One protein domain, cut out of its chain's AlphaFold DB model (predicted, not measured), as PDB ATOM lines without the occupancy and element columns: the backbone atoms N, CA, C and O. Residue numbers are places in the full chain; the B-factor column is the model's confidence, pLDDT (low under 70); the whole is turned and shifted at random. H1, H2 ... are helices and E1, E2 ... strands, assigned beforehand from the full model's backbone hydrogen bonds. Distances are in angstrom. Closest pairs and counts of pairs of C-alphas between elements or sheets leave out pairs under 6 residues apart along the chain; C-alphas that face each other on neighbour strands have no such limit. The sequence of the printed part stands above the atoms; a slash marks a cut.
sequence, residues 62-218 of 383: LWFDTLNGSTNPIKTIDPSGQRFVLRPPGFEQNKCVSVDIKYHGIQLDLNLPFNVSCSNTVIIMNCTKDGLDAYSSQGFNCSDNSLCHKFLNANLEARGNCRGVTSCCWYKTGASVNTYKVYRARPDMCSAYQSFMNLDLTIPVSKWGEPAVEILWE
ATOM      1  N   LEU A  62      75.292  72.238 120.564       97.62
ATOM      2  CA  LEU A  62      75.329  70.799 120.333       97.62
ATOM      3  C   LEU A  62      74.890  70.455 118.908       97.62
ATOM      4  O   LEU A  62      73.948  71.035 118.370       97.62
ATOM      5  N   TRP A  63      75.552  69.466 118.323       97.25
ATOM      6  CA  TRP A  63      75.364  68.996 116.957       97.25
ATOM      7  C   TRP A  63      75.326  67.474 116.917       97.25
ATOM      8  O   TRP A  63      76.016  66.798 117.682       97.25
ATOM      9  N   PHE A  64      74.540  66.941 115.992       96.62
ATOM     10  CA  PHE A  64      74.474  65.521 115.698       96.62
ATOM     11  C   PHE A  64      74.960  65.267 114.276       96.62
ATOM     12  O   PHE A  64      74.401  65.804 113.315       96.62
ATOM     13  N   ASP A  65      76.006  64.455 114.167       93.81
ATOM     14  CA  ASP A  65      76.607  64.068 112.899       93.81
ATOM     15  C   ASP A  65      75.993  62.734 112.455       93.81
ATOM     16  O   ASP A  65      76.002  61.749 113.195       93.81
ATOM     17  N   THR A  66      75.427  62.709 111.253       91.44
ATOM     18  CA  THR A  66      74.778  61.532 110.672       91.44
ATOM     19  C   THR A  66      75.708  60.857 109.661       91.44
ATOM     20  O   THR A  66      76.773  61.380 109.321       91.44
ATOM     21  N   LEU A  67      75.300  59.707 109.113       89.25
ATOM     22  CA  LEU A  67      76.013  59.087 107.995       89.25
ATOM     23  C   LEU A  67      76.162  60.067 106.825       89.25
ATOM     24  O   LEU A  67      75.370  60.997 106.659       89.25
ATOM     25  N   ASN A  68      77.194  59.837 106.013       87.81
ATOM     26  CA  ASN A  68      77.562  60.644 104.848       87.81
ATOM     27  C   ASN A  68      77.902  62.115 105.149       87.81
ATOM     28  O   ASN A  68      78.145  62.867 104.215       87.81
ATOM     29  N   GLY A  69      77.983  62.523 106.422       87.88
ATOM     30  CA  GLY A  69      78.472  63.844 106.821       87.88
ATOM     31  C   GLY A  69      77.413  64.946 106.915       87.88
ATOM     32  O   GLY A  69      77.794  66.108 107.068       87.88
ATOM     33  N   SER A  70      76.110  64.626 106.857       91.69
ATOM     34  CA  SER A  70      75.073  65.601 107.239       91.69
ATOM     35  C   SER A  70      75.180  65.878 108.741       91.69
ATOM     36  O   SER A  70      75.333  64.962 109.547       91.69
ATOM     37  N   THR A  71      75.145  67.151 109.125       94.19
ATOM     38  CA  THR A  71      75.280  67.582 110.520       94.19
ATOM     39  C   THR A  71      74.181  68.572 110.850       94.19
ATOM     40  O   THR A  71      73.935  69.515 110.098       94.19
ATOM     41  N   ASN A  72      73.488  68.334 111.961       95.12
ATOM     42  CA  ASN A  72      72.287  69.078 112.319       95.12
ATOM     43  C   ASN A  72      72.357  69.506 113.786       95.12
ATOM     44  O   ASN A  72      72.766  68.703 114.631       95.12
ATOM     45  N   PRO A  73      71.980  70.750 114.124       96.56
ATOM     46  CA  PRO A  73      72.081  71.218 115.493       96.56
ATOM     47  C   PRO A  73      70.986  70.585 116.357       96.56
ATOM     48  O   PRO A  73      69.826  70.463 115.948       96.56
ATOM     49  N   ILE A  74      71.364  70.210 117.576       97.50
ATOM     50  CA  ILE A  74      70.462  69.688 118.600       97.50
ATOM     51  C   ILE A  74      69.812  70.880 119.308       97.50
ATOM     52  O   ILE A  74      70.490  71.694 119.931       97.50
ATOM     53  N   LYS A  75      68.485  70.984 119.210       94.69
ATOM     54  CA  LYS A  75      67.688  72.067 119.801       94.69
ATOM     55  C   LYS A  75      67.326  71.782 121.258       94.69
ATOM     56  O   LYS A  75      67.431  72.665 122.101       94.69
ATOM     57  N   THR A  76      66.875  70.564 121.545       94.19
ATOM     58  CA  THR A  76      66.436  70.147 122.885       94.19
ATOM     59  C   THR A  76      66.839  68.709 123.162       94.19
ATOM     60  O   THR A  76      66.875  67.888 122.246       94.19
ATOM     61  N   ILE A  77      67.098  68.401 124.432       94.00
ATOM     62  CA  ILE A  77      67.426  67.056 124.911       94.00
ATOM     63  C   ILE A  77      66.486  66.716 126.067       94.00
ATOM     64  O   ILE A  77      66.354  67.500 127.004       94.00
ATOM     65  N   ASP A  78      65.861  65.545 125.996       90.06
ATOM     66  CA  ASP A  78      65.019  64.950 127.032       90.06
ATOM     67  C   ASP A  78      65.670  63.631 127.494       90.06
ATOM     68  O   ASP A  78      65.511  62.593 126.842       90.06
ATOM     69  N   PRO A  79      66.442  63.658 128.600       86.44
ATOM     70  CA  PRO A  79      67.132  62.477 129.109       86.44
ATOM     71  C   PRO A  79      66.176  61.368 129.555       86.44
ATOM     72  O   PRO A  79      66.457  60.192 129.342       86.44
ATOM     73  N   SER A  80      65.044  61.737 130.165       81.75
ATOM     74  CA  SER A  80      64.064  60.784 130.698       81.75
ATOM     75  C   SER A  80      63.330  60.047 129.583       81.75
ATOM     76  O   SER A  80      63.074  58.853 129.705       81.75
ATOM     77  N   GLY A  81      63.021  60.746 128.489       80.81
ATOM     78  CA  GLY A  81      62.461  60.155 127.274       80.81
ATOM     79  C   GLY A  81      63.495  59.515 126.342       80.81
ATOM     80  O   GLY A  81      63.109  59.031 125.283       80.81
ATOM     81  N   GLN A  82      64.785  59.537 126.704       88.56
ATOM     82  CA  GLN A  82      65.903  59.060 125.884       88.56
ATOM     83  C   GLN A  82      65.876  59.598 124.446       88.56
ATOM     84  O   GLN A  82      66.005  58.853 123.473       88.56
ATOM     85  N   ARG A  83      65.652  60.908 124.303       90.88
ATOM     86  CA  ARG A  83      65.451  61.540 122.994       90.88
ATOM     87  C   ARG A  83      65.990  62.957 122.904       90.88
ATOM     88  O   ARG A  83      66.082  63.684 123.893       90.88
ATOM     89  N   PHE A  84      66.351  63.367 121.697       95.62
ATOM     90  CA  PHE A  84      66.717  64.743 121.383       95.62
ATOM     91  C   PHE A  84      66.065  65.180 120.076       95.62
ATOM     92  O   PHE A  84      65.664  64.365 119.247       95.62
ATOM     93  N   VAL A  85      65.965  66.492 119.891       95.81
ATOM     94  CA  VAL A  85      65.334  67.092 118.717       95.81
ATOM     95  C   VAL A  85      66.380  67.837 117.912       95.81
ATOM     96  O   VAL A  85      67.058  68.724 118.432       95.81
ATOM     97  N   LEU A  86      66.488  67.495 116.634       96.50
ATOM     98  CA  LEU A  86      67.319  68.189 115.664       96.50
ATOM     99  C   LEU A  86      66.514  69.277 114.963       96.50
ATOM    100  O   LEU A  86      65.330  69.096 114.667       96.50
ATOM    101  N   ARG A  87      67.184  70.379 114.626       95.75
ATOM    102  CA  ARG A  87      66.689  71.292 113.595       95.75
ATOM    103  C   ARG A  87      67.159  70.762 112.234       95.75
ATOM    104  O   ARG A  87      68.371  70.689 112.033       95.75
ATOM    105  N   PRO A  88      66.250  70.379 111.322       93.00
ATOM    106  CA  PRO A  88      66.632  69.946 109.982       93.00
ATOM    107  C   PRO A  88      67.244  71.116 109.189       93.00
ATOM    108  O   PRO A  88      67.031  72.278 109.547       93.00
ATOM    109  N   PRO A  89      67.971  70.838 108.100       90.94
ATOM    110  CA  PRO A  89      68.814  71.832 107.440       90.94
ATOM    111  C   PRO A  89      68.031  72.828 106.567       90.94
ATOM    112  O   PRO A  89      68.577  73.861 106.190       90.94
ATOM    113  N   GLY A  90      66.752  72.549 106.294       93.56
ATOM    114  CA  GLY A  90      65.864  73.425 105.529       93.56
ATOM    115  C   GLY A  90      66.167  73.430 104.030       93.56
ATOM    116  O   GLY A  90      66.811  72.519 103.502       93.56
ATOM    117  N   PHE A  91      65.684  74.463 103.342       95.56
ATOM    118  CA  PHE A  91      65.815  74.601 101.893       95.56
ATOM    119  C   PHE A  91      67.030  75.440 101.487       95.56
ATOM    120  O   PHE A  91      67.410  76.396 102.164       95.56
ATOM    121  N   GLU A  92      67.611  75.121 100.332       94.75
ATOM    122  CA  GLU A  92      68.516  76.026  99.630       94.75
ATOM    123  C   GLU A  92      67.749  77.288  99.196       94.75
ATOM    124  O   GLU A  92      66.576  77.237  98.819       94.75
ATOM    125  N   GLN A  93      68.412  78.443  99.241       91.56
ATOM    126  CA  GLN A  93      67.776  79.727  98.968       91.56
ATOM    127  C   GLN A  93      67.123  79.757  97.574       91.56
ATOM    128  O   GLN A  93      67.798  79.598  96.555       91.56
ATOM    129  N   ASN A  94      65.811  80.010  97.536       90.25
ATOM    130  CA  ASN A  94      64.976  80.073  96.330       90.25
ATOM    131  C   ASN A  94      64.899  78.765  95.518       90.25
ATOM    132  O   ASN A  94      64.551  78.806  94.336       90.25
ATOM    133  N   LYS A  95      65.221  77.608  96.111       94.94
ATOM    134  CA  LYS A  95      65.121  76.309  95.433       94.94
ATOM    135  C   LYS A  95      64.441  75.275  96.317       94.94
ATOM    136  O   LYS A  95      64.702  75.185  97.512       94.94
ATOM    137  N   CYS A  96      63.644  74.404  95.702       96.00
ATOM    138  CA  CYS A  96      63.039  73.266  96.392       96.00
ATOM    139  C   CYS A  96      64.027  72.103  96.529       96.00
ATOM    140  O   CYS A  96      63.839  71.023  95.963       96.00
ATOM    141  N   VAL A  97      65.134  72.352  97.218       96.00
ATOM    142  CA  VAL A  97      66.225  71.398  97.408       96.00
ATOM    143  C   VAL A  97      66.683  71.501  98.854       96.00
ATOM    144  O   VAL A  97      66.834  72.606  99.366       96.00
ATOM    145  N   SER A  98      66.883  70.366  99.523       95.69
ATOM    146  CA  SER A  98      67.422  70.362 100.886       95.69
ATOM    147  C   SER A  98      68.884  70.809 100.884       95.69
ATOM    148  O   SER A  98      69.667  70.347 100.051       95.69
ATOM    149  N   VAL A  99      69.291  71.641 101.847       95.50
ATOM    150  CA  VAL A  99      70.689  72.116 101.965       95.50
ATOM    151  C   VAL A  99      71.684  70.953 102.107       95.50
ATOM    152  O   VAL A  99      72.828  71.031 101.653       95.50
ATOM    153  N   ASP A 100      71.251  69.841 102.701       94.38
ATOM    154  CA  ASP A 100      72.057  68.637 102.909       94.38
ATOM    155  C   ASP A 100      71.898  67.571 101.810       94.38
ATOM    156  O   ASP A 100      72.314  66.426 102.009       94.38
ATOM    157  N   ILE A 101      71.360  67.916 100.631       94.25
ATOM    158  CA  ILE A 101      71.198  66.959  99.519       94.25
ATOM    159  C   ILE A 101      72.521  66.286  99.124       94.25
ATOM    160  O   ILE A 101      72.539  65.096  98.822       94.25
ATOM    161  N   LYS A 102      73.650  67.005  99.213       93.31
ATOM    162  CA  LYS A 102      75.003  66.463  98.965       93.31
ATOM    163  C   LYS A 102      75.412  65.342  99.929       93.31
ATOM    164  O   LYS A 102      76.322  64.583  99.625       93.31
ATOM    165  N   TYR A 103      74.752  65.254 101.082       93.38
ATOM    166  CA  TYR A 103      74.945  64.223 102.102       93.38
ATOM    167  C   TYR A 103      73.793  63.210 102.119       93.38
ATOM    168  O   TYR A 103      73.725  62.339 102.985       93.38
ATOM    169  N   HIS A 104      72.895  63.302 101.135       91.38
ATOM    170  CA  HIS A 104      71.725  62.454 100.963       91.38
ATOM    171  C   HIS A 104      70.695  62.544 102.108       91.38
ATOM    172  O   HIS A 104      69.957  61.584 102.342       91.38
ATOM    173  N   GLY A 105      70.616  63.684 102.803       91.88
ATOM    174  CA  GLY A 105      69.695  63.888 103.924       91.88
ATOM    175  C   GLY A 105      70.212  63.375 105.279       91.88
ATOM    176  O   GLY A 105      71.370  62.982 105.421       91.88
ATOM    177  N   ILE A 106      69.331  63.346 106.284       92.19
ATOM    178  CA  ILE A 106      69.606  62.790 107.621       92.19
ATOM    179  C   ILE A 106      69.527  61.260 107.575       92.19
ATOM    180  O   ILE A 106      68.449  60.688 107.408       92.19
ATOM    181  N   GLN A 107      70.656  60.579 107.782       89.94
ATOM    182  CA  GLN A 107      70.721  59.112 107.775       89.94
ATOM    183  C   GLN A 107      71.443  58.583 109.011       89.94
ATOM    184  O   GLN A 107      72.627  58.841 109.206       89.94
ATOM    185  N   LEU A 108      70.746  57.832 109.858       90.06
ATOM    186  CA  LEU A 108      71.341  57.288 111.077       90.06
ATOM    187  C   LEU A 108      72.216  56.070 110.765       90.06
ATOM    188  O   LEU A 108      71.858  55.239 109.927       90.06
ATOM    189  N   ASP A 109      73.330  55.933 111.484       87.81
ATOM    190  CA  ASP A 109      74.163  54.732 111.422       87.81
ATOM    191  C   ASP A 109      73.423  53.546 112.056       87.81
ATOM    192  O   ASP A 109      72.905  53.624 113.174       87.81
ATOM    193  N   LEU A 110      73.350  52.434 111.326       83.62
ATOM    194  CA  LEU A 110      72.706  51.210 111.799       83.62
ATOM    195  C   LEU A 110      73.463  50.570 112.968       83.62
ATOM    196  O   LEU A 110      72.834  49.882 113.767       83.62
ATOM    197  N   ASN A 111      74.765  50.834 113.095       87.44
ATOM    198  CA  ASN A 111      75.613  50.323 114.171       87.44
ATOM    199  C   ASN A 111      75.570  51.188 115.436       87.44
ATOM    200  O   ASN A 111      76.079  50.771 116.476       87.44
ATOM    201  N   LEU A 112      74.997  52.392 115.352       89.88
ATOM    202  CA  LEU A 112      74.856  53.288 116.491       89.88
ATOM    203  C   LEU A 112      73.462  53.147 117.130       89.88
ATOM    204  O   LEU A 112      72.477  52.874 116.432       89.88
ATOM    205  N   PRO A 113      73.354  53.377 118.450       91.19
ATOM    206  CA  PRO A 113      72.141  53.179 119.241       91.19
ATOM    207  C   PRO A 113      71.130  54.323 119.062       91.19
ATOM    208  O   PRO A 113      70.484  54.731 120.020       91.19
ATOM    209  N   PHE A 114      70.998  54.866 117.850       91.12
ATOM    210  CA  PHE A 114      70.062  55.940 117.519       91.12
ATOM    211  C   PHE A 114      68.985  55.451 116.557       91.12
ATOM    212  O   PHE A 114      69.268  54.703 115.614       91.12
ATOM    213  N   ASN A 115      67.759  55.920 116.776       87.38
ATOM    214  CA  ASN A 115      66.575  55.572 116.000       87.38
ATOM    215  C   ASN A 115      65.716  56.816 115.744       87.38
ATOM    216  O   ASN A 115      65.673  57.731 116.561       87.38
ATOM    217  N   VAL A 116      65.011  56.872 114.615       87.06
ATOM    218  CA  VAL A 116      64.073  57.968 114.345       87.06
ATOM    219  C   VAL A 116      62.791  57.719 115.135       87.06
ATOM    220  O   VAL A 116      62.213  56.636 115.053       87.06
ATOM    221  N   SER A 117      62.328  58.722 115.887       86.38
ATOM    222  CA  SER A 117      61.059  58.622 116.613       86.38
ATOM    223  C   SER A 117      59.884  58.479 115.657       86.38
ATOM    224  O   SER A 117      59.915  59.020 114.553       86.38
ATOM    225  N   CYS A 118      58.823  57.813 116.101       82.75
ATOM    226  CA  CYS A 118      57.597  57.569 115.336       82.75
ATOM    227  C   CYS A 118      56.600  58.741 115.400       82.75
ATOM    228  O   CYS A 118      55.517  58.701 114.819       82.75
ATOM    229  N   SER A 119      56.963  59.801 116.124       84.44
ATOM    230  CA  SER A 119      56.200  61.046 116.223       84.44
ATOM    231  C   SER A 119      56.432  62.003 115.046       84.44
ATOM    232  O   SER A 119      55.726  63.009 114.923       84.44
ATOM    233  N   ASN A 120      57.423  61.727 114.191       90.75
ATOM    234  CA  ASN A 120      57.803  62.625 113.111       90.75
ATOM    235  C   ASN A 120      56.840  62.480 111.928       90.75
ATOM    236  O   ASN A 120      56.566  61.389 111.428       90.75
ATOM    237  N   THR A 121      56.339  63.613 111.452       91.75
ATOM    238  CA  THR A 121      55.605  63.734 110.196       91.75
ATOM    239  C   THR A 121      56.537  64.331 109.160       91.75
ATOM    240  O   THR A 121      57.014  65.455 109.323       91.75
ATOM    241  N   VAL A 122      56.798  63.569 108.105       93.19
ATOM    242  CA  VAL A 122      57.780  63.896 107.076       93.19
ATOM    243  C   VAL A 122      57.063  64.219 105.783       93.19
ATOM    244  O   VAL A 122      56.145  63.512 105.368       93.19
ATOM    245  N   ILE A 123      57.505  65.288 105.138       94.44
ATOM    246  CA  ILE A 123      56.990  65.765 103.864       94.44
ATOM    247  C   ILE A 123      58.167  65.782 102.902       94.44
ATOM    248  O   ILE A 123      59.146  66.476 103.156       94.44
ATOM    249  N   ILE A 124      58.087  65.005 101.827       94.19
ATOM    250  CA  ILE A 124      59.103  64.932 100.775       94.19
ATOM    251  C   ILE A 124      58.576  65.618  99.522       94.19
ATOM    252  O   ILE A 124      57.401  65.498  99.183       94.19
ATOM    253  N   MET A 125      59.431  66.389  98.866       94.94
ATOM    254  CA  MET A 125      59.045  67.348  97.836       94.94
ATOM    255  C   MET A 125      60.044  67.331  96.685       94.94
ATOM    256  O   MET A 125      61.189  66.895  96.844       94.94
ATOM    257  N   ASN A 126      59.608  67.869  95.544       96.06
ATOM    258  CA  ASN A 126      60.402  67.975  94.325       96.06
ATOM    259  C   ASN A 126      60.923  66.602  93.891       96.06
ATOM    260  O   ASN A 126      62.128  66.328  93.895       96.06
ATOM    261  N   CYS A 127      59.964  65.717  93.626       95.31
ATOM    262  CA  CYS A 127      60.198  64.324  93.286       95.31
ATOM    263  C   CYS A 127      60.204  64.099  91.771       95.31
ATOM    264  O   CYS A 127      59.384  64.673  91.046       95.31
ATOM    265  N   THR A 128      61.086  63.220  91.302       95.56
ATOM    266  CA  THR A 128      61.002  62.597  89.977       95.56
ATOM    267  C   THR A 128      59.794  61.658  89.910       95.56
ATOM    268  O   THR A 128      59.245  61.259  90.942       95.56
ATOM    269  N   LYS A 129      59.376  61.279  88.696       93.75
ATOM    270  CA  LYS A 129      58.296  60.299  88.501       93.75
ATOM    271  C   LYS A 129      58.637  58.963  89.173       93.75
ATOM    272  O   LYS A 129      57.858  58.478  89.984       93.75
ATOM    273  N   ASP A 130      59.842  58.455  88.919       91.75
ATOM    274  CA  ASP A 130      60.330  57.200  89.499       91.75
ATOM    275  C   ASP A 130      60.387  57.267  91.032       91.75
ATOM    276  O   ASP A 130      60.000  56.322  91.718       91.75
ATOM    277  N   GLY A 131      60.809  58.409  91.588       90.62
ATOM    278  CA  GLY A 131      60.803  58.635  93.029       90.62
ATOM    279  C   GLY A 131      59.396  58.602  93.621       90.62
ATOM    280  O   GLY A 131      59.176  57.955  94.645       90.62
ATOM    281  N   LEU A 132      58.436  59.259  92.969       91.94
ATOM    282  CA  LEU A 132      57.039  59.285  93.402       91.94
ATOM    283  C   LEU A 132      56.412  57.882  93.381       91.94
ATOM    284  O   LEU A 132      55.768  57.486  94.355       91.94
ATOM    285  N   ASP A 133      56.650  57.113  92.317       91.25
ATOM    286  CA  ASP A 133      56.140  55.747  92.153       91.25
ATOM    287  C   ASP A 133      56.765  54.793  93.196       91.25
ATOM    288  O   ASP A 133      56.074  53.991  93.840       91.25
ATOM    289  N   ALA A 134      58.069  54.935  93.457       88.69
ATOM    290  CA  ALA A 134      58.783  54.170  94.478       88.69
ATOM    291  C   ALA A 134      58.310  54.479  95.909       88.69
ATOM    292  O   ALA A 134      58.292  53.588  96.760       88.69
ATOM    293  N   TYR A 135      57.938  55.725  96.207       88.44
ATOM    294  CA  TYR A 135      57.420  56.097  97.525       88.44
ATOM    295  C   TYR A 135      55.944  55.736  97.698       88.44
ATOM    296  O   TYR A 135      55.549  55.261  98.764       88.44
ATOM    297  N   SER A 136      55.145  55.873  96.641       88.56
ATOM    298  CA  SER A 136      53.741  55.453  96.638       88.56
ATOM    299  C   SER A 136      53.613  53.943  96.864       88.56
ATOM    300  O   SER A 136      52.807  53.511  97.685       88.56
ATOM    301  N   SER A 137      54.463  53.135  96.220       85.94
ATOM    302  CA  SER A 137      54.496  51.675  96.428       85.94
ATOM    303  C   SER A 137      54.942  51.259  97.836       85.94
ATOM    304  O   SER A 137      54.580  50.181  98.300       85.94
ATOM    305  N   GLN A 138      55.661  52.126  98.556       81.69
ATOM    306  CA  GLN A 138      56.004  51.944  99.971       81.69
ATOM    307  C   GLN A 138      54.886  52.392 100.930       81.69
ATOM    308  O   GLN A 138      55.065  52.328 102.145       81.69
ATOM    309  N   GLY A 139      53.740  52.845 100.415       82.75
ATOM    310  CA  GLY A 139      52.595  53.282 101.214       82.75
ATOM    311  C   GLY A 139      52.663  54.740 101.671       82.75
ATOM    312  O   GLY A 139      51.928  55.127 102.582       82.75
ATOM    313  N   PHE A 140      53.531  55.568 101.077       88.44
ATOM    314  CA  PHE A 140      53.499  57.010 101.329       88.44
ATOM    315  C   PHE A 140      52.298  57.647 100.636       88.44
ATOM    316  O   PHE A 140      51.890  57.242  99.549       88.44
ATOM    317  N   ASN A 141      51.736  58.682 101.257       90.25
ATOM    318  CA  ASN A 141      50.582  59.370 100.701       90.25
ATOM    319  C   ASN A 141      51.047  60.519  99.799       90.25
ATOM    320  O   ASN A 141      51.477  61.572 100.278       90.25
ATOM    321  N   CYS A 142      50.941  60.289  98.493       92.31
ATOM    322  CA  CYS A 142      51.334  61.215  97.432       92.31
ATOM    323  C   CYS A 142      50.133  61.825  96.684       92.31
ATOM    324  O   CYS A 142      50.313  62.468  95.659       92.31
ATOM    325  N   SER A 143      48.899  61.617  97.161       90.44
ATOM    326  CA  SER A 143      47.688  62.071  96.463       90.44
ATOM    327  C   SER A 143      47.616  63.599  96.344       90.44
ATOM    328  O   SER A 143      48.094  64.318  97.225       90.44
ATOM    329  N   ASP A 144      46.922  64.109  95.327       85.44
ATOM    330  CA  ASP A 144      46.816  65.556  95.051       85.44
ATOM    331  C   ASP A 144      46.130  66.360  96.176       85.44
ATOM    332  O   ASP A 144      46.391  67.545  96.360       85.44
ATOM    333  N   ASN A 145      45.291  65.712  96.996       85.38
ATOM    334  CA  ASN A 145      44.656  66.317  98.181       85.38
ATOM    335  C   ASN A 145      45.373  65.963  99.504       85.38
ATOM    336  O   ASN A 145      44.810  66.073 100.598       85.38
ATOM    337  N   SER A 146      46.610  65.472  99.419       89.56
ATOM    338  CA  SER A 146      47.379  65.048 100.585       89.56
ATOM    339  C   SER A 146      47.854  66.225 101.441       89.56
ATOM    340  O   SER A 146      47.855  67.393 101.036       89.56
ATOM    341  N   LEU A 147      48.307  65.904 102.655       91.94
ATOM    342  CA  LEU A 147      48.922  66.860 103.575       91.94
ATOM    343  C   LEU A 147      50.095  67.609 102.930       91.94
ATOM    344  O   LEU A 147      50.305  68.785 103.211       91.94
ATOM    345  N   CYS A 148      50.831  66.937 102.048       94.94
ATOM    346  CA  CYS A 148      51.982  67.508 101.374       94.94
ATOM    347  C   CYS A 148      51.613  68.695 100.467       94.94
ATOM    348  O   CYS A 148      52.215  69.765 100.564       94.94
ATOM    349  N   HIS A 149      50.571  68.551  99.648       94.31
ATOM    350  CA  HIS A 149      50.092  69.633  98.784       94.31
ATOM    351  C   HIS A 149      49.543  70.807  99.599       94.31
ATOM    352  O   HIS A 149      49.794  71.972  99.282       94.31
ATOM    353  N   LYS A 150      48.848  70.516 100.709       93.62
ATOM    354  CA  LYS A 150      48.425  71.550 101.665       93.62
ATOM    355  C   LYS A 150      49.631  72.283 102.248       93.62
ATOM    356  O   LYS A 150      49.601  73.507 102.332       93.62
ATOM    357  N   PHE A 151      50.690  71.559 102.606       95.12
ATOM    358  CA  PHE A 151      51.925  72.139 103.121       95.12
ATOM    359  C   PHE A 151      52.600  73.072 102.109       95.12
ATOM    360  O   PHE A 151      52.825  74.235 102.438       95.12
ATOM    361  N   LEU A 152      52.837  72.609 100.876       94.56
ATOM    362  CA  LEU A 152      53.443  73.407  99.799       94.56
ATOM    363  C   LEU A 152      52.682  74.715  99.537       94.56
ATOM    364  O   LEU A 152      53.287  75.762  99.306       94.56
ATOM    365  N   ASN A 153      51.351  74.669  99.623       91.94
ATOM    366  CA  ASN A 153      50.505  75.829  99.372       91.94
ATOM    367  C   ASN A 153      50.380  76.766 100.574       91.94
ATOM    368  O   ASN A 153      50.268  77.976 100.387       91.94
ATOM    369  N   ALA A 154      50.367  76.258 101.807       93.06
ATOM    370  CA  ALA A 154      50.017  77.041 102.993       93.06
ATOM    371  C   ALA A 154      51.222  77.472 103.849       93.06
ATOM    372  O   ALA A 154      51.138  78.512 104.505       93.06
ATOM    373  N   ASN A 155      52.336  76.735 103.826       94.69
ATOM    374  CA  ASN A 155      53.551  77.096 104.557       94.69
ATOM    375  C   ASN A 155      54.325  78.197 103.810       94.69
ATOM    376  O   ASN A 155      54.570  78.084 102.611       94.69
ATOM    377  N   LEU A 156      54.703  79.272 104.511       92.88
ATOM    378  CA  LEU A 156      55.335  80.449 103.896       92.88
ATOM    379  C   LEU A 156      56.710  80.140 103.288       92.88
ATOM    380  O   LEU A 156      57.007  80.602 102.187       92.88
ATOM    381  N   GLU A 157      57.528  79.348 103.982       93.06
ATOM    382  CA  GLU A 157      58.879  78.993 103.543       93.06
ATOM    383  C   GLU A 157      58.838  78.039 102.345       93.06
ATOM    384  O   GLU A 157      59.493  78.281 101.329       93.06
ATOM    385  N   ALA A 158      57.994  77.005 102.419       93.50
ATOM    386  CA  ALA A 158      57.796  76.068 101.318       93.50
ATOM    387  C   ALA A 158      57.215  76.767 100.081       93.50
ATOM    388  O   ALA A 158      57.701  76.560  98.976       93.50
ATOM    389  N   ARG A 159      56.235  77.665 100.248       92.62
ATOM    390  CA  ARG A 159      55.658  78.430  99.130       92.62
ATOM    391  C   ARG A 159      56.694  79.325  98.443       92.62
ATOM    392  O   ARG A 159      56.619  79.518  97.230       92.62
ATOM    393  N   GLY A 160      57.636  79.879  99.208       93.75
ATOM    394  CA  GLY A 160      58.728  80.697  98.685       93.75
ATOM    395  C   GLY A 160      59.742  79.882  97.880       93.75
ATOM    396  O   GLY A 160      60.025  80.219  96.734       93.75
ATOM    397  N   ASN A 161      60.256  78.793  98.458       95.81
ATOM    398  CA  ASN A 161      61.346  78.008  97.865       95.81
ATOM    399  C   ASN A 161      60.875  76.950  96.851       95.81
ATOM    400  O   ASN A 161      61.602  76.621  95.917       95.81
ATOM    401  N   CYS A 162      59.656  76.428  97.004       95.25
ATOM    402  CA  CYS A 162      59.082  75.346  96.195       95.25
ATOM    403  C   CYS A 162      57.958  75.806  95.262       95.25
ATOM    404  O   CYS A 162      57.055  75.037  94.927       95.25
ATOM    405  N   ARG A 163      57.998  77.063  94.813       91.25
ATOM    406  CA  ARG A 163      56.979  77.608  93.913       91.25
ATOM    407  C   ARG A 163      56.897  76.794  92.615       91.25
ATOM    408  O   ARG A 163      57.874  76.685  91.883       91.25
ATOM    409  N   GLY A 164      55.708  76.269  92.314       88.38
ATOM    410  CA  GLY A 164      55.445  75.480  91.105       88.38
ATOM    411  C   GLY A 164      55.781  73.990  91.221       88.38
ATOM    412  O   GLY A 164      55.515  73.246  90.283       88.38
ATOM    413  N   VAL A 165      56.314  73.537  92.358       93.06
ATOM    414  CA  VAL A 165      56.488  72.107  92.632       93.06
ATOM    415  C   VAL A 165      55.136  71.499  92.987       93.06
ATOM    416  O   VAL A 165      54.467  71.959  93.908       93.06
ATOM    417  N   THR A 166      54.757  70.442  92.273       90.38
ATOM    418  CA  THR A 166      53.552  69.647  92.552       90.38
ATOM    419  C   THR A 166      53.872  68.192  92.889       90.38
ATOM    420  O   THR A 166      53.027  67.492  93.419       90.38
ATOM    421  N   SER A 167      55.089  67.709  92.629       94.00
ATOM    422  CA  SER A 167      55.469  66.329  92.934       94.00
ATOM    423  C   SER A 167      55.928  66.192  94.383       94.00
ATOM    424  O   SER A 167      57.005  66.669  94.764       94.00
ATOM    425  N   CYS A 168      55.095  65.568  95.219       95.75
ATOM    426  CA  CYS A 168      55.381  65.473  96.641       95.75
ATOM    427  C   CYS A 168      54.580  64.371  97.361       95.75
ATOM    428  O   CYS A 168      53.519  63.948  96.906       95.75
ATOM    429  N   CYS A 169      55.086  63.915  98.506       93.69
ATOM    430  CA  CYS A 169      54.431  62.924  99.361       93.69
ATOM    431  C   CYS A 169      54.605  63.273 100.836       93.69
ATOM    432  O   CYS A 169      55.475  64.056 101.216       93.69
ATOM    433  N   TRP A 170      53.824  62.629 101.696       92.56
ATOM    434  CA  TRP A 170      54.050  62.674 103.134       92.56
ATOM    435  C   TRP A 170      53.851  61.308 103.789       92.56
ATOM    436  O   TRP A 170      53.156  60.435 103.260       92.56
ATOM    437  N   TYR A 171      54.461  61.133 104.958       88.88
ATOM    438  CA  TYR A 171      54.317  59.945 105.790       88.88
ATOM    439  C   TYR A 171      54.606  60.264 107.262       88.88
ATOM    440  O   TYR A 171      55.223  61.278 107.585       88.88
ATOM    441  N   LYS A 172      54.164  59.383 108.166       85.94
ATOM    442  CA  LYS A 172      54.617  59.369 109.562       85.94
ATOM    443  C   LYS A 172      55.676  58.291 109.743       85.94
ATOM    444  O   LYS A 172      55.525  57.178 109.233       85.94
ATOM    445  N   THR A 173      56.739  58.615 110.460       82.88
ATOM    446  CA  THR A 173      57.763  57.640 110.842       82.88
ATOM    447  C   THR A 173      57.163  56.582 111.774       82.88
ATOM    448  O   THR A 173      56.223  56.850 112.519       82.88
ATOM    449  N   GLY A 174      57.651  55.343 111.703       64.56
ATOM    450  CA  GLY A 174      57.122  54.241 112.522       64.56
ATOM    451  C   GLY A 174      55.733  53.718 112.130       64.56
ATOM    452  O   GLY A 174      55.162  52.895 112.844       64.56
ATOM    453  N   ALA A 175      55.179  54.169 110.999       59.75
ATOM    454  CA  ALA A 175      54.166  53.406 110.273       59.75
ATOM    455  C   ALA A 175      54.787  52.116 109.687       59.75
ATOM    456  O   ALA A 175      55.989  51.896 109.820       59.75
ATOM    457  N   SER A 176      54.002  51.287 108.989       51.19
ATOM    458  CA  SER A 176      54.423  50.034 108.320       51.19
ATOM    459  C   SER A 176      55.550  50.182 107.279       51.19
ATOM    460  O   SER A 176      55.875  49.233 106.571       51.19
ATOM    461  N   VAL A 177      56.142  51.370 107.155       53.81
ATOM    462  CA  VAL A 177      57.202  51.680 106.208       53.81
ATOM    463  C   VAL A 177      58.544  51.685 106.929       53.81
ATOM    464  O   VAL A 177      58.716  52.399 107.917       53.81
ATOM    465  N   ASN A 178      59.507  50.926 106.396       52.03
ATOM    466  CA  ASN A 178      60.887  50.766 106.882       52.03
ATOM    467  C   ASN A 178      61.725  52.065 106.786       52.03
ATOM    468  O   ASN A 178      62.795  52.099 106.182       52.03
ATOM    469  N   THR A 179      61.247  53.157 107.379       55.53
ATOM    470  CA  THR A 179      61.884  54.487 107.389       55.53
ATOM    471  C   THR A 179      62.604  54.807 108.692       55.53
ATOM    472  O   THR A 179      63.101  55.916 108.863       55.53
ATOM    473  N   TYR A 180      62.718  53.836 109.602       55.28
ATOM    474  CA  TYR A 180      63.126  54.031 110.999       55.28
ATOM    475  C   TYR A 180      64.526  54.644 111.208       55.28
ATOM    476  O   TYR A 180      64.864  55.002 112.336       55.28
ATOM    477  N   LYS A 181      65.331  54.820 110.146       58.03
ATOM    478  CA  LYS A 181      66.666  55.441 110.209       58.03
ATOM    479  C   LYS A 181      66.979  56.476 109.113       58.03
ATOM    480  O   LYS A 181      68.123  56.919 109.061       58.03
ATOM    481  N   VAL A 182      66.053  56.847 108.212       69.06
ATOM    482  CA  VAL A 182      66.461  57.573 106.985       69.06
ATOM    483  C   VAL A 182      65.476  58.638 106.493       69.06
ATOM    484  O   VAL A 182      64.362  58.327 106.083       69.06
ATOM    485  N   TYR A 183      65.957  59.879 106.401       78.25
ATOM    486  CA  TYR A 183      65.403  60.961 105.588       78.25
ATOM    487  C   TYR A 183      66.257  61.067 104.323       78.25
ATOM    488  O   TYR A 183      67.423  61.443 104.396       78.25
ATOM    489  N   ARG A 184      65.715  60.687 103.160       78.50
ATOM    490  CA  ARG A 184      66.480  60.670 101.902       78.50
ATOM    491  C   ARG A 184      66.172  61.905 101.067       78.50
ATOM    492  O   ARG A 184      65.053  62.037 100.585       78.50
ATOM    493  N   ALA A 185      67.185  62.738 100.842       88.06
ATOM    494  CA  ALA A 185      67.176  63.767  99.804       88.06
ATOM    495  C   ALA A 185      68.100  63.319  98.673       88.06
ATOM    496  O   ALA A 185      69.300  63.183  98.897       88.06
ATOM    497  N   ARG A 186      67.573  63.052  97.476       89.94
ATOM    498  CA  ARG A 186      68.396  62.668  96.322       89.94
ATOM    499  C   ARG A 186      67.871  63.277  95.017       89.94
ATOM    500  O   ARG A 186      66.653  63.308  94.843       89.94
ATOM    501  N   PRO A 187      68.753  63.689  94.086       90.50
ATOM    502  CA  PRO A 187      68.335  64.268  92.806       90.50
ATOM    503  C   PRO A 187      67.523  63.311  91.920       90.50
ATOM    504  O   PRO A 187      66.654  63.754  91.179       90.50
ATOM    505  N   ASP A 188      67.795  62.006  92.002       90.38
ATOM    506  CA  ASP A 188      67.104  60.942  91.258       90.38
ATOM    507  C   ASP A 188      65.746  60.557  91.868       90.38
ATOM    508  O   ASP A 188      64.958  59.864  91.230       90.38
ATOM    509  N   MET A 189      65.448  61.023  93.085       91.69
ATOM    510  CA  MET A 189      64.213  60.732  93.820       91.69
ATOM    511  C   MET A 189      63.506  62.039  94.191       91.69
ATOM    512  O   MET A 189      63.056  62.754  93.308       91.69
ATOM    513  N   CYS A 190      63.402  62.360  95.485       94.19
ATOM    514  CA  CYS A 190      62.916  63.641  95.981       94.19
ATOM    515  C   CYS A 190      64.092  64.467  96.493       94.19
ATOM    516  O   CYS A 190      64.882  63.993  97.315       94.19
ATOM    517  N   SER A 191      64.197  65.705  96.019       95.75
ATOM    518  CA  SER A 191      65.343  66.575  96.312       95.75
ATOM    519  C   SER A 191      65.195  67.381  97.605       95.75
ATOM    520  O   SER A 191      66.178  67.940  98.091       95.75
ATOM    521  N   ALA A 192      63.995  67.447  98.183       95.75
ATOM    522  CA  ALA A 192      63.735  68.195  99.408       95.75
ATOM    523  C   ALA A 192      62.870  67.413 100.396       95.75
ATOM    524  O   ALA A 192      62.048  66.579 100.011       95.75
ATOM    525  N   TYR A 193      63.043  67.718 101.680       95.06
ATOM    526  CA  TYR A 193      62.197  67.200 102.743       95.06
ATOM    527  C   TYR A 193      62.052  68.213 103.879       95.06
ATOM    528  O   TYR A 193      62.942  69.018 104.128       95.06
ATOM    529  N   GLN A 194      60.939  68.124 104.599       94.88
ATOM    530  CA  GLN A 194      60.725  68.794 105.874       94.88
ATOM    531  C   GLN A 194      60.154  67.791 106.873       94.88
ATOM    532  O   GLN A 194      59.443  66.861 106.493       94.88
ATOM    533  N   SER A 195      60.450  67.985 108.154       94.25
ATOM    534  CA  SER A 195      59.927  67.155 109.233       94.25
ATOM    535  C   SER A 195      59.354  68.014 110.347       94.25
ATOM    536  O   SER A 195      59.894  69.080 110.648       94.25
ATOM    537  N   PHE A 196      58.289  67.517 110.970       94.38
ATOM    538  CA  PHE A 196      57.650  68.099 112.146       94.38
ATOM    539  C   PHE A 196      57.383  66.998 113.172       94.38
ATOM    540  O   PHE A 196      56.806  65.967 112.833       94.38
ATOM    541  N   MET A 197      57.770  67.210 114.426       90.50
ATOM    542  CA  MET A 197      57.474  66.268 115.512       90.50
ATOM    543  C   MET A 197      56.082  66.522 116.097       90.50
ATOM    544  O   MET A 197      55.662  67.675 116.189       90.50
ATOM    545  N   ASN A 198      55.394  65.461 116.530       86.56
ATOM    546  CA  ASN A 198      54.103  65.528 117.237       86.56
ATOM    547  C   ASN A 198      53.064  66.421 116.538       86.56
ATOM    548  O   ASN A 198      52.320  67.160 117.180       86.56
ATOM    549  N   LEU A 199      53.040  66.376 115.204       89.62
ATOM    550  CA  LEU A 199      52.174  67.239 114.420       89.62
ATOM    551  C   LEU A 199      50.705  66.826 114.572       89.62
ATOM    552  O   LEU A 199      50.308  65.727 114.163       89.62
ATOM    553  N   ASP A 200      49.904  67.741 115.112       86.00
ATOM    554  CA  ASP A 200      48.452  67.652 115.086       86.00
ATOM    555  C   ASP A 200      47.954  68.001 113.674       86.00
ATOM    556  O   ASP A 200      48.206  69.079 113.139       86.00
ATOM    557  N   LEU A 201      47.275  67.052 113.033       86.75
ATOM    558  CA  LEU A 201      46.785  67.216 111.664       86.75
ATOM    559  C   LEU A 201      45.469  68.002 111.595       86.75
ATOM    560  O   LEU A 201      45.025  68.337 110.497       86.75
ATOM    561  N   THR A 202      44.844  68.291 112.740       86.44
ATOM    562  CA  THR A 202      43.612  69.087 112.821       86.44
ATOM    563  C   THR A 202      43.891  70.588 112.737       86.44
ATOM    564  O   THR A 202      43.027  71.357 112.307       86.44
ATOM    565  N   ILE A 203      45.112  71.018 113.077       89.44
ATOM    566  CA  ILE A 203      45.514  72.423 113.002       89.44
ATOM    567  C   ILE A 203      45.983  72.811 111.590       89.44
ATOM    568  O   ILE A 203      46.660  72.038 110.903       89.44
ATOM    569  N   PRO A 204      45.671  74.039 111.132       91.88
ATOM    570  CA  PRO A 204      46.088  74.500 109.815       91.88
ATOM    571  C   PRO A 204      47.610  74.666 109.733       91.88
ATOM    572  O   PRO A 204      48.251  75.094 110.691       91.88
ATOM    573  N   VAL A 205      48.161  74.424 108.541       93.19
ATOM    574  CA  VAL A 205      49.604  74.503 108.230       93.19
ATOM    575  C   VAL A 205      50.252  75.819 108.669       93.19
ATOM    576  O   VAL A 205      51.396  75.833 109.106       93.19
ATOM    577  N   SER A 206      49.525  76.934 108.582       88.62
ATOM    578  CA  SER A 206      50.023  78.255 108.985       88.62
ATOM    579  C   SER A 206      50.311  78.382 110.483       88.62
ATOM    580  O   SER A 206      51.013  79.306 110.880       88.62
ATOM    581  N   LYS A 207      49.764  77.481 111.306       90.75
ATOM    582  CA  LYS A 207      49.973  77.418 112.758       90.75
ATOM    583  C   LYS A 207      50.951  76.321 113.175       90.75
ATOM    584  O   LYS A 207      51.145  76.115 114.370       90.75
ATOM    585  N   TRP A 208      51.525  75.584 112.227       93.06
ATOM    586  CA  TRP A 208      52.519  74.571 112.562       93.06
ATOM    587  C   TRP A 208      53.765  75.229 113.152       93.06
ATOM    588  O   TRP A 208      54.126  76.349 112.787       93.06
ATOM    589  N   GLY A 209      54.400  74.530 114.091       91.12
ATOM    590  CA  GLY A 209      55.626  74.996 114.729       91.12
ATOM    591  C   GLY A 209      56.835  74.968 113.793       91.12
ATOM    592  O   GLY A 209      56.738  74.669 112.604       91.12
ATOM    593  N   GLU A 210      58.008  75.250 114.358       93.12
ATOM    594  CA  GLU A 210      59.269  75.115 113.629       93.12
ATOM    595  C   GLU A 210      59.522  73.660 113.203       93.12
ATOM    596  O   GLU A 210      59.181  72.731 113.946       93.12
ATOM    597  N   PRO A 211      60.188  73.445 112.055       95.06
ATOM    598  CA  PRO A 211      60.609  72.115 111.664       95.06
ATOM    599  C   PRO A 211      61.521  71.442 112.691       95.06
ATOM    600  O   PRO A 211      62.404  72.069 113.283       95.06
ATOM    601  N   ALA A 212      61.322  70.141 112.862       95.62
ATOM    602  CA  ALA A 212      61.964  69.343 113.891       95.62
ATOM    603  C   ALA A 212      62.061  67.868 113.480       95.62
ATOM    604  O   ALA A 212      61.151  67.316 112.855       95.62
ATOM    605  N   VAL A 213      63.157  67.228 113.880       94.31
ATOM    606  CA  VAL A 213      63.368  65.780 113.760       94.31
ATOM    607  C   VAL A 213      63.667  65.223 115.148       94.31
ATOM    608  O   VAL A 213      64.722  65.498 115.713       94.31
ATOM    609  N   GLU A 214      62.743  64.447 115.705       93.19
ATOM    610  CA  GLU A 214      62.928  63.759 116.984       93.19
ATOM    611  C   GLU A 214      63.691  62.442 116.769       93.19
ATOM    612  O   GLU A 214      63.252  61.559 116.023       93.19
ATOM    613  N   ILE A 215      64.839  62.318 117.431       92.56
ATOM    614  CA  ILE A 215      65.700  61.135 117.438       92.56
ATOM    615  C   ILE A 215      65.676  60.530 118.836       92.56
ATOM    616  O   ILE A 215      65.829  61.231 119.835       92.56
ATOM    617  N   LEU A 216      65.498  59.220 118.890       90.38
ATOM    618  CA  LEU A 216      65.576  58.405 120.092       90.38
ATOM    619  C   LEU A 216      66.968  57.784 120.190       90.38
ATOM    620  O   LEU A 216      67.592  57.486 119.167       90.38
ATOM    621  N   TRP A 217      67.424  57.514 121.407       90.50
ATOM    622  CA  TRP A 217      68.565  56.643 121.650       90.50
ATOM    623  C   TRP A 217      68.185  55.461 122.535       90.50
ATOM    624  O   TRP A 217      67.251  55.521 123.331       90.50
ATOM    625  N   GLU A 218      68.895  54.354 122.367       87.75
ATOM    626  CA  GLU A 218      68.659  53.148 123.153       87.75
ATOM    627  C   GLU A 218      69.227  53.287 124.567       87.75
ATOM    628  O   GLU A 218      70.148  54.061 124.819       87.75
TER     629      GLU A 218
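What this domain is: This is residues 62 to 218 of the 383 residues of the protein "(thale cress) hypothetical protein" of Arabidopsis thaliana (UniProt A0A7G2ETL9). A curled sheet of five strands, E1 E2 E3 E8 E4, makes one end of the domain, and a smaller sheet, E6 E5 E7, extends from it toward the other end, with H1 over one face and H2 over the opposite face. H3 turns off at a corner from H2, and long links with no named element run out from the strands and back. The printed part has 157 residues, with elements in the order E1 E2 E3 E4 E5 H1 H2 H3 E6 E7 E8; both sheets are antiparallel. The class is mixed, helices and strands, with under half of the residues, 68, in named elements. The whole is compact, with a radius of gyration of the C-alphas of 14.6 A and spans of 41 by 32 by 32 A.

How they stand to each other: E1, residues 62 to 65, E2, residues 71 to 78, and E3, residues 83 to 86, form a meander, each strand the antiparallel neighbour of the one before, in two hairpins. E2 bends by 65 degrees at residue 75; its residues 71 to 73 pair with E1 (N 64 and O 72, 2.8 A) and 74 to 78 with E3 (N 75 and O 85, 2.8 A). E8, residues 213 to 217, is antiparallel to E3 (N 86 and O 213, 2.8 A) and to the edge strand E4, residues 114 to 116 (N 216 and O 115, 2.8 A). This sheet is strongly twisted. E4 and E5, residues 120 to 127, meet only through their link. E5 is the inner strand between E6, residues 168 to 172 (N 122 and O 171, 2.8 A), and E7, residues 190 to 197 (N 123 and O 194, 2.8 A). The closest C-alphas of E7 and E8, Ser 195 and Val 213, are 5.9 A apart. H1, residues 129 to 137, is on the sheet E6 E5 E7 at a height of 9.3 A, along the strands, at 17 degrees to E5 on the local plane; its closest C-alphas to E6 are Leu 132 and Cys 168, 7.2 A. H2, residues 147 to 154, is on the opposite face at 9.1 A, only just across the strands, at 63 degrees to E5 on the local plane; the closest C-alphas of H2 and E6, Cys 148 and Trp 170, are 5.5 A apart. H2 and H3, residues 156 to 161, touch only at the corner, about perpendicular at 88 degrees, closest at the C-alphas of Leu 152 and Ala 158, 5.3 A. H3 is not on either sheet. In H1, H2 and H3 every O i to N i+4 pair is within hydrogen-bond range.

Where its parts are: E1 begins at C-alpha 62 (75.329, 70.799, 120.333). E2 measures 19.6 A from first to last C-alpha, E5 20.0 A and E7 20.4 A; H1 measures 12.3 A and begins at C-alpha 129 (58.296, 60.299, 88.501). E8 ends at C-alpha 217 (68.565, 56.643, 121.650).

The domain as a whole: The two C-alphas farthest apart, Ser 80 and Gly 164, are 43.1 A apart. The printed part has no cut. The links E3 to E4, E6 to E7 and E7 to E8 are long. Mean pLDDT of the printed part is 89.5; residues 174 to 182 are under 70.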